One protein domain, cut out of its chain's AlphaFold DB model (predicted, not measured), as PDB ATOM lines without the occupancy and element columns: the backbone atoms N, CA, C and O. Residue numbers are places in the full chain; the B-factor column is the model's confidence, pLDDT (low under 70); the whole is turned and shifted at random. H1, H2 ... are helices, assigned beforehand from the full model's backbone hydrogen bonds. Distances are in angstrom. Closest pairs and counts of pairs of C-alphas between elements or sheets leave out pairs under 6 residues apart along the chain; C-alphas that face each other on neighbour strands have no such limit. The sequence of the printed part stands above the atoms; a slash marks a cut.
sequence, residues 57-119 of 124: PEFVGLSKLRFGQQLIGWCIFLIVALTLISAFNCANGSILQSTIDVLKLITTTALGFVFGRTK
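Overview. This is residues 57 to 119 of the 124 residues of an uncharacterized protein of Corynebacterium glucuronolyticum ATCC 51866 (UniProt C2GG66). What is the shape? It is a long helical hairpin: H1 runs out, a tight turn follows, and H2 folds back side by side with it, almost in line with its direction reversed. Residues 57 to 63 of H1 stick out past H2 at one end, and the turn, with residues 87 to 94, stands free at the other. What is it made of? The printed part has 63 residues with two named helices, H1 then H2, and no named strand; its class is all helix. How compact is it? It is loose, with a radius of gyration of the C-alphas of 15.3 A, and it spans 52 by 19 by 5 A, a flat-sided rod.

Arrangement. How do H1, residues 57 to 88, and H2, residues 93 to 119, stand to each other? They touch and form a helical hairpin, with 6 pairs of C-alphas within 8 A. They run opposite ways at a shallow tilt of 3 degrees, centre to centre 13.1 A. Where do they come closest? The closest C-alphas are those of Gly 68 and Val 114, 7.5 A apart. What do the backbones show? In H1 every O i to N i+4 pair is within hydrogen-bond range; in H2 22 of 23 are.

Along the chain. Where is H1? It begins at C-alpha 57 at (386.558, 215.200, 231.344), and its first and last C-alphas are 46.8 A apart. Where is H2? It begins at C-alpha 93 at (344.039, 212.796, 204.724) and ends at C-alpha 119 at (371.502, 221.985, 232.635), 40.2 A from first to last C-alpha.

Size, cuts and confidence. How large is it? The two C-alphas farthest apart, those of Pro 57 and Ala 91, are 52.3 A apart. Is there a cut or a long link? The printed part has no cut, and the link from H1 to H2, 4 residues, is tight. Where is confidence low? The mean pLDDT of the printed part is 71.0, and residues 57 to 67, 86, 88 to 96 and 114 to 119 are under 70.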
ATOM      1  N   PRO A  57     387.570 214.223 231.758       53.25
ATOM      2  CA  PRO A  57     386.558 215.200 231.344       53.25
ATOM      3  C   PRO A  57     386.380 215.266 229.818       53.25
ATOM      4  O   PRO A  57     385.256 215.423 229.338       53.25
ATOM      5  N   GLU A  58     387.445 215.065 229.031       52.69
ATOM      6  CA  GLU A  58     387.351 215.077 227.562       52.69
ATOM      7  C   GLU A  58     386.597 213.860 227.008       52.69
ATOM      8  O   GLU A  58     385.787 213.992 226.086       52.69
ATOM      9  N   PHE A  59     386.788 212.678 227.603       52.91
ATOM     10  CA  PHE A  59     386.076 211.469 227.185       52.91
ATOM     11  C   PHE A  59     384.577 211.538 227.520       52.91
ATOM     12  O   PHE A  59     383.730 211.081 226.743       52.91
ATOM     13  N   VAL A  60     384.234 212.171 228.648       53.78
ATOM     14  CA  VAL A  60     382.845 212.449 229.036       53.78
ATOM     15  C   VAL A  60     382.216 213.484 228.096       53.78
ATOM     16  O   VAL A  60     381.078 213.293 227.665       53.78
ATOM     17  N   GLY A  61     382.958 214.524 227.700       56.88
ATOM     18  CA  GLY A  61     382.522 215.499 226.693       56.88
ATOM     19  C   GLY A  61     382.225 214.852 225.335       56.88
ATOM     20  O   GLY A  61     381.132 215.012 224.789       56.88
ATOM     21  N   LEU A  62     383.143 214.026 224.827       52.25
ATOM     22  CA  LEU A  62     382.977 213.296 223.563       52.25
ATOM     23  C   LEU A  62     381.812 212.292 223.605       52.25
ATOM     24  O   LEU A  62     381.058 212.175 222.635       52.25
ATOM     25  N   SER A  63     381.613 211.611 224.736       57.06
ATOM     26  CA  SER A  63     380.492 210.679 224.933       57.06
ATOM     27  C   SER A  63     379.138 211.398 224.974       57.06
ATOM     28  O   SER A  63     378.154 210.911 224.408       57.06
ATOM     29  N   LYS A  64     379.081 212.596 225.570       58.97
ATOM     30  CA  LYS A  64     377.879 213.446 225.601       58.97
ATOM     31  C   LYS A  64     377.515 213.974 224.207       58.97
ATOM     32  O   LYS A  64     376.341 213.922 223.831       58.97
ATOM     33  N   LEU A  65     378.501 214.391 223.403       61.00
ATOM     34  CA  LEU A  65     378.272 214.786 222.004       61.00
ATOM     35  C   LEU A  65     377.762 213.619 221.147       61.00
ATOM     36  O   LEU A  65     376.840 213.793 220.349       61.00
ATOM     37  N   ARG A  66     378.306 212.411 221.343       66.38
ATOM     38  CA  ARG A  66     377.849 211.204 220.634       66.38
ATOM     39  C   ARG A  66     376.413 210.838 220.974       66.38
ATOM     40  O   ARG A  66     375.682 210.425 220.079       66.38
ATOM     41  N   PHE A  67     375.989 211.042 222.219       68.25
ATOM     42  CA  PHE A  67     374.598 210.834 222.610       68.25
ATOM     43  C   PHE A  67     373.656 211.808 221.893       68.25
ATOM     44  O   PHE A  67     372.630 211.395 221.354       68.25
ATOM     45  N   GLY A  68     374.016 213.096 221.838       73.19
ATOM     46  CA  GLY A  68     373.253 214.092 221.079       73.19
ATOM     47  C   GLY A  68     373.164 213.725 219.598       73.19
ATOM     48  O   GLY A  68     372.082 213.727 219.017       73.19
ATOM     49  N   GLN A  69     374.280 213.302 219.005       76.88
ATOM     50  CA  GLN A  69     374.325 212.866 217.612       76.88
ATOM     51  C   GLN A  69     373.494 211.599 217.349       76.88
ATOM     52  O   GLN A  69     372.828 211.515 216.319       76.88
ATOM     53  N   GLN A  70     373.479 210.634 218.274       78.56
ATOM     54  CA  GLN A  70     372.608 209.457 218.186       78.56
ATOM     55  C   GLN A  70     371.127 209.834 218.275       78.56
ATOM     56  O   GLN A  70     370.326 209.275 217.530       78.56
ATOM     57  N   LEU A  71     370.767 210.804 219.122       79.75
ATOM     58  CA  LEU A  71     369.399 211.310 219.237       79.75
ATOM     59  C   LEU A  71     368.950 212.020 217.952       79.75
ATOM     60  O   LEU A  71     367.852 211.760 217.466       79.75
ATOM     61  N   ILE A  72     369.812 212.861 217.364       80.19
ATOM     62  CA  ILE A  72     369.570 213.464 216.044       80.19
ATOM     63  C   ILE A  72     369.390 212.368 214.986       80.19
ATOM     64  O   ILE A  72     368.443 212.425 214.204       80.19
ATOM     65  N   GLY A  73     370.255 211.349 214.983       82.50
ATOM     66  CA  GLY A  73     370.165 210.225 214.050       82.50
ATOM     67  C   GLY A  73     368.846 209.460 214.179       82.50
ATOM     68  O   GLY A  73     368.188 209.198 213.176       82.50
ATOM     69  N   TRP A  74     368.416 209.178 215.411       80.12
ATOM     70  CA  TRP A  74     367.112 208.578 215.697       80.12
ATOM     71  C   TRP A  74     365.952 209.469 215.249       80.12
ATOM     72  O   TRP A  74     364.989 208.973 214.674       80.12
ATOM     73  N   CYS A  75     366.055 210.783 215.451       77.12
ATOM     74  CA  CYS A  75     365.032 211.737 215.033       77.12
ATOM     75  C   CYS A  75     364.864 211.745 213.503       77.12
ATOM     76  O   CYS A  75     363.749 211.617 213.000       77.12
ATOM     77  N   ILE A  76     365.970 211.794 212.753       83.19
ATOM     78  CA  ILE A  76     365.949 211.721 211.285       83.19
ATOM     79  C   ILE A  76     365.407 210.367 210.814       83.19
ATOM     80  O   ILE A  76     364.565 210.323 209.918       83.19
ATOM     81  N   PHE A  77     365.835 209.265 211.435       83.38
ATOM     82  CA  PHE A  77     365.339 207.928 211.106       83.38
ATOM     83  C   PHE A  77     363.818 207.814 211.289       83.38
ATOM     84  O   PHE A  77     363.129 207.312 210.402       83.38
ATOM     85  N   LEU A  78     363.277 208.333 212.395       80.44
ATOM     86  CA  LEU A  78     361.836 208.342 212.653       80.44
ATOM     87  C   LEU A  78     361.067 209.184 211.630       80.44
ATOM     88  O   LEU A  78     360.010 208.753 211.180       80.44
ATOM     89  N   ILE A  79     361.601 210.339 211.217       81.56
ATOM     90  CA  ILE A  79     360.999 211.174 210.164       81.56
ATOM     91  C   ILE A  79     360.933 210.408 208.837       81.56
ATOM     92  O   ILE A  79     359.894 210.406 208.174       81.56
ATOM     93  N   VAL A  80     362.014 209.722 208.455       84.75
ATOM     94  CA  VAL A  80     362.057 208.913 207.226       84.75
ATOM     95  C   VAL A  80     361.071 207.747 207.305       84.75
ATOM     96  O   VAL A  80     360.318 207.526 206.359       84.75
ATOM     97  N   ALA A  81     361.013 207.043 208.437       80.19
ATOM     98  CA  ALA A  81     360.062 205.956 208.653       80.19
ATOM     99  C   ALA A  81     358.604 206.442 208.560       80.19
ATOM    100  O   ALA A  81     357.803 205.832 207.856       80.19
ATOM    101  N   LEU A  82     358.270 207.574 209.190       75.81
ATOM    102  CA  LEU A  82     356.948 208.207 209.082       75.81
ATOM    103  C   LEU A  82     356.616 208.595 207.640       75.81
ATOM    104  O   LEU A  82     355.498 208.374 207.187       75.81
ATOM    105  N   THR A  83     357.590 209.149 206.918       78.06
ATOM    106  CA  THR A  83     357.422 209.557 205.518       78.06
ATOM    107  C   THR A  83     357.145 208.347 204.629       78.06
ATOM    108  O   THR A  83     356.233 208.392 203.808       78.06
ATOM    109  N   LEU A  84     357.870 207.241 204.827       80.62
ATOM    110  CA  LEU A  84     357.629 205.983 204.120       80.62
ATOM    111  C   LEU A  84     356.240 205.428 204.443       80.62
ATOM    112  O   LEU A  84     355.473 205.132 203.533       80.62
ATOM    113  N   ILE A  85     355.881 205.348 205.725       77.31
ATOM    114  CA  ILE A  85     354.560 204.869 206.150       77.31
ATOM    115  C   ILE A  85     353.454 205.749 205.555       77.31
ATOM    116  O   ILE A  85     352.468 205.221 205.050       77.31
ATOM    117  N   SER A  86     353.622 207.074 205.547       68.50
ATOM    118  CA  SER A  86     352.668 208.012 204.950       68.50
ATOM    119  C   SER A  86     352.582 207.879 203.429       68.50
ATOM    120  O   SER A  86     351.489 207.993 202.882       68.50
ATOM    121  N   ALA A  87     353.699 207.630 202.741       70.81
ATOM    122  CA  ALA A  87     353.719 207.416 201.296       70.81
ATOM    123  C   ALA A  87     352.972 206.130 200.908       70.81
ATOM    124  O   ALA A  87     352.238 206.120 199.923       70.81
ATOM    125  N   PHE A  88     353.090 205.071 201.717       69.62
ATOM    126  CA  PHE A  88     352.341 203.828 201.523       69.62
ATOM    127  C   PHE A  88     350.866 203.926 201.968       69.62
ATOM    128  O   PHE A  88     350.018 203.268 201.375       69.62
ATOM    129  N   ASN A  89     350.535 204.769 202.956       63.50
ATOM    130  CA  ASN A  89     349.171 204.962 203.484       63.50
ATOM    131  C   ASN A  89     348.457 206.226 202.962       63.50
ATOM    132  O   ASN A  89     347.496 206.689 203.585       63.50
ATOM    133  N   CYS A  90     348.880 206.777 201.818       51.84
ATOM    134  CA  CYS A  90     348.412 208.047 201.229       51.84
ATOM    135  C   CYS A  90     346.927 208.064 200.768       51.84
ATOM    136  O   CYS A  90     346.543 208.826 199.887       51.84
ATOM    137  N   ALA A  91     346.067 207.229 201.353       57.47
ATOM    138  CA  ALA A  91     344.621 207.238 201.153       57.47
ATOM    139  C   ALA A  91     343.861 208.060 202.217       57.47
ATOM    140  O   ALA A  91     342.696 208.387 202.012       57.47
ATOM    141  N   ASN A  92     344.486 208.420 203.346       58.53
ATOM    142  CA  ASN A  92     343.765 208.951 204.510       58.53
ATOM    143  C   ASN A  92     344.283 210.335 204.938       58.53
ATOM    144  O   ASN A  92     345.198 210.450 205.753       58.53
ATOM    145  N   GLY A  93     343.668 211.403 204.425       58.03
ATOM    146  CA  GLY A  93     344.039 212.796 204.724       58.03
ATOM    147  C   GLY A  93     343.975 213.201 206.209       58.03
ATOM    148  O   GLY A  93     344.617 214.173 206.597       58.03
ATOM    149  N   SER A  94     343.275 212.449 207.067       63.12
ATOM    150  CA  SER A  94     343.244 212.688 208.521       63.12
ATOM    151  C   SER A  94     344.505 212.204 209.250       63.12
ATOM    152  O   SER A  94     344.860 212.744 210.299       63.12
ATOM    153  N   ILE A  95     345.219 211.224 208.688       66.88
ATOM    154  CA  ILE A  95     346.424 210.638 209.294       66.88
ATOM    155  C   ILE A  95     347.595 211.618 209.247       66.88
ATOM    156  O   ILE A  95     348.399 211.647 210.176       66.88
ATOM    157  N   LEU A  96     347.658 212.480 208.229       67.56
ATOM    158  CA  LEU A  96     348.691 213.513 208.109       67.56
ATOM    159  C   LEU A  96     348.653 214.493 209.287       67.56
ATOM    160  O   LEU A  96     349.696 214.789 209.865       67.56
ATOM    161  N   GLN A  97     347.459 214.926 209.704       71.94
ATOM    162  CA  GLN A  97     347.303 215.828 210.846       71.94
ATOM    163  C   GLN A  97     347.754 215.162 212.154       71.94
ATOM    164  O   GLN A  97     348.539 215.735 212.904       71.94
ATOM    165  N   SER A  98     347.333 213.914 212.382       75.94
ATOM    166  CA  SER A  98     347.762 213.134 213.549       75.94
ATOM    167  C   SER A  98     349.278 212.890 213.558       75.94
ATOM    168  O   SER A  98     349.923 212.983 214.599       75.94
ATOM    169  N   THR A  99     349.873 212.657 212.388       73.19
ATOM    170  CA  THR A  99     351.320 212.466 212.229       73.19
ATOM    171  C   THR A  99     352.103 213.737 212.570       73.19
ATOM    172  O   THR A  99     353.151 213.659 213.209       73.19
ATOM    173  N   ILE A 100     351.585 214.914 212.202       76.81
ATOM    174  CA  ILE A 100     352.179 216.214 212.554       76.81
ATOM    175  C   ILE A 100     352.155 216.436 214.071       76.81
ATOM    176  O   ILE A 100     353.146 216.907 214.635       76.81
ATOM    177  N   ASP A 101     351.068 216.059 214.746       80.19
ATOM    178  CA  ASP A 101     350.977 216.154 216.208       80.19
ATOM    179  C   ASP A 101     351.962 215.205 216.905       80.19
ATOM    180  O   ASP A 101     352.646 215.601 217.853       80.19
ATOM    181  N   VAL A 102     352.129 213.983 216.388       79.94
ATOM    182  CA  VAL A 102     353.137 213.031 216.884       79.94
ATOM    183  C   VAL A 102     354.557 213.552 216.639       79.94
ATOM    184  O   VAL A 102     355.400 213.482 217.534       79.94
ATOM    185  N   LEU A 103     354.833 214.142 215.473       78.44
ATOM    186  CA  LEU A 103     356.135 214.742 215.174       78.44
ATOM    187  C   LEU A 103     356.444 215.912 216.118       78.44
ATOM    188  O   LEU A 103     357.569 216.025 216.609       78.44
ATOM    189  N   LYS A 104     355.450 216.751 216.431       82.19
ATOM    190  CA  LYS A 104     355.575 217.811 217.444       82.19
ATOM    191  C   LYS A 104     355.872 217.250 218.828       82.19
ATOM    192  O   LYS A 104     356.729 217.800 219.520       82.19
ATOM    193  N   LEU A 105     355.206 216.166 219.220       83.75
ATOM    194  CA  LEU A 105     355.429 215.506 220.505       83.75
ATOM    195  C   LEU A 105     356.861 214.967 220.607       83.75
ATOM    196  O   LEU A 105     357.561 215.254 221.578       83.75
ATOM    197  N   ILE A 106     357.323 214.256 219.576       82.38
ATOM    198  CA  ILE A 106     358.687 213.716 219.498       82.38
ATOM    199  C   ILE A 106     359.708 214.855 219.533       82.38
ATOM    200  O   ILE A 106     360.658 214.802 220.308       82.38
ATOM    201  N   THR A 107     359.486 215.914 218.753       79.69
ATOM    202  CA  THR A 107     360.394 217.067 218.681       79.69
ATOM    203  C   THR A 107     360.466 217.806 220.015       79.69
ATOM    204  O   THR A 107     361.556 218.089 220.496       79.69
ATOM    205  N   THR A 108     359.327 218.067 220.658       81.25
ATOM    206  CA  THR A 108     359.276 218.733 221.973       81.25
ATOM    207  C   THR A 108     359.939 217.880 223.051       81.25
ATOM    208  O   THR A 108     360.654 218.407 223.898       81.25
ATOM    209  N   THR A 109     359.774 216.557 222.987       80.75
ATOM    210  CA  THR A 109     360.422 215.615 223.912       80.75
ATOM    211  C   THR A 109     361.932 215.558 223.685       80.75
ATOM    212  O   THR A 109     362.698 215.617 224.644       80.75
ATOM    213  N   ALA A 110     362.379 215.509 222.428       76.38
ATOM    214  CA  ALA A 110     363.796 215.544 222.080       76.38
ATOM    215  C   ALA A 110     364.443 216.872 222.504       76.38
ATOM    216  O   ALA A 110     365.501 216.862 223.127       76.38
ATOM    217  N   LEU A 111     363.785 218.008 222.242       77.75
ATOM    218  CA  LEU A 111     364.230 219.325 222.700       77.75
ATOM    219  C   LEU A 111     364.274 219.395 224.231       77.75
ATOM    220  O   LEU A 111     365.286 219.811 224.783       77.75
ATOM    221  N   GLY A 112     363.234 218.930 224.927       80.75
ATOM    222  CA  GLY A 112     363.196 218.877 226.392       80.75
ATOM    223  C   GLY A 112     364.313 218.013 226.980       80.75
ATOM    224  O   GLY A 112     364.954 218.402 227.954       80.75
ATOM    225  N   PHE A 113     364.619 216.883 226.343       75.88
ATOM    226  CA  PHE A 113     365.726 216.021 226.737       75.88
ATOM    227  C   PHE A 113     367.092 216.694 226.521       75.88
ATOM    228  O   PHE A 113     367.964 216.601 227.385       75.88
ATOM    229  N   VAL A 114     367.275 217.416 225.410       69.25
ATOM    230  CA  VAL A 114     368.504 218.180 225.123       69.25
ATOM    231  C   VAL A 114     368.673 219.352 226.102       69.25
ATOM    232  O   VAL A 114     369.760 219.541 226.650       69.25
ATOM    233  N   PHE A 115     367.610 220.101 226.402       68.12
ATOM    234  CA  PHE A 115     367.656 221.204 227.370       68.12
ATOM    235  C   PHE A 115     367.826 220.726 228.823       68.12
ATOM    236  O   PHE A 115     368.534 221.363 229.599       68.12
ATOM    237  N   GLY A 116     367.255 219.579 229.199       64.50
ATOM    238  CA  GLY A 116     367.486 218.973 230.513       64.50
ATOM    239  C   GLY A 116     368.919 218.459 230.675       64.50
ATOM    240  O   GLY A 116     369.566 218.706 231.690       64.50
ATOM    241  N   ARG A 117     369.460 217.792 229.646       59.25
ATOM    242  CA  ARG A 117     370.844 217.284 229.638       59.25
ATOM    243  C   ARG A 117     371.902 218.384 229.692       59.25
ATOM    244  O   ARG A 117     372.959 218.143 230.262       59.25
ATOM    245  N   THR A 118     371.638 219.558 229.117       58.22
ATOM    246  CA  THR A 118     372.583 220.689 229.150       58.22
ATOM    247  C   THR A 118     372.646 221.350 230.528       58.22
ATOM    248  O   THR A 118     373.735 221.694 230.965       58.22
ATOM    249  N   LYS A 119     371.528 221.429 231.267       54.66
ATOM    250  CA  LYS A 119     371.502 221.985 232.635       54.66
ATOM    251  C   LYS A 119     372.131 221.086 233.708       54.66
ATOM    252  O   LYS A 119     372.650 221.599 234.685       54.66
TER     253      LYS A 119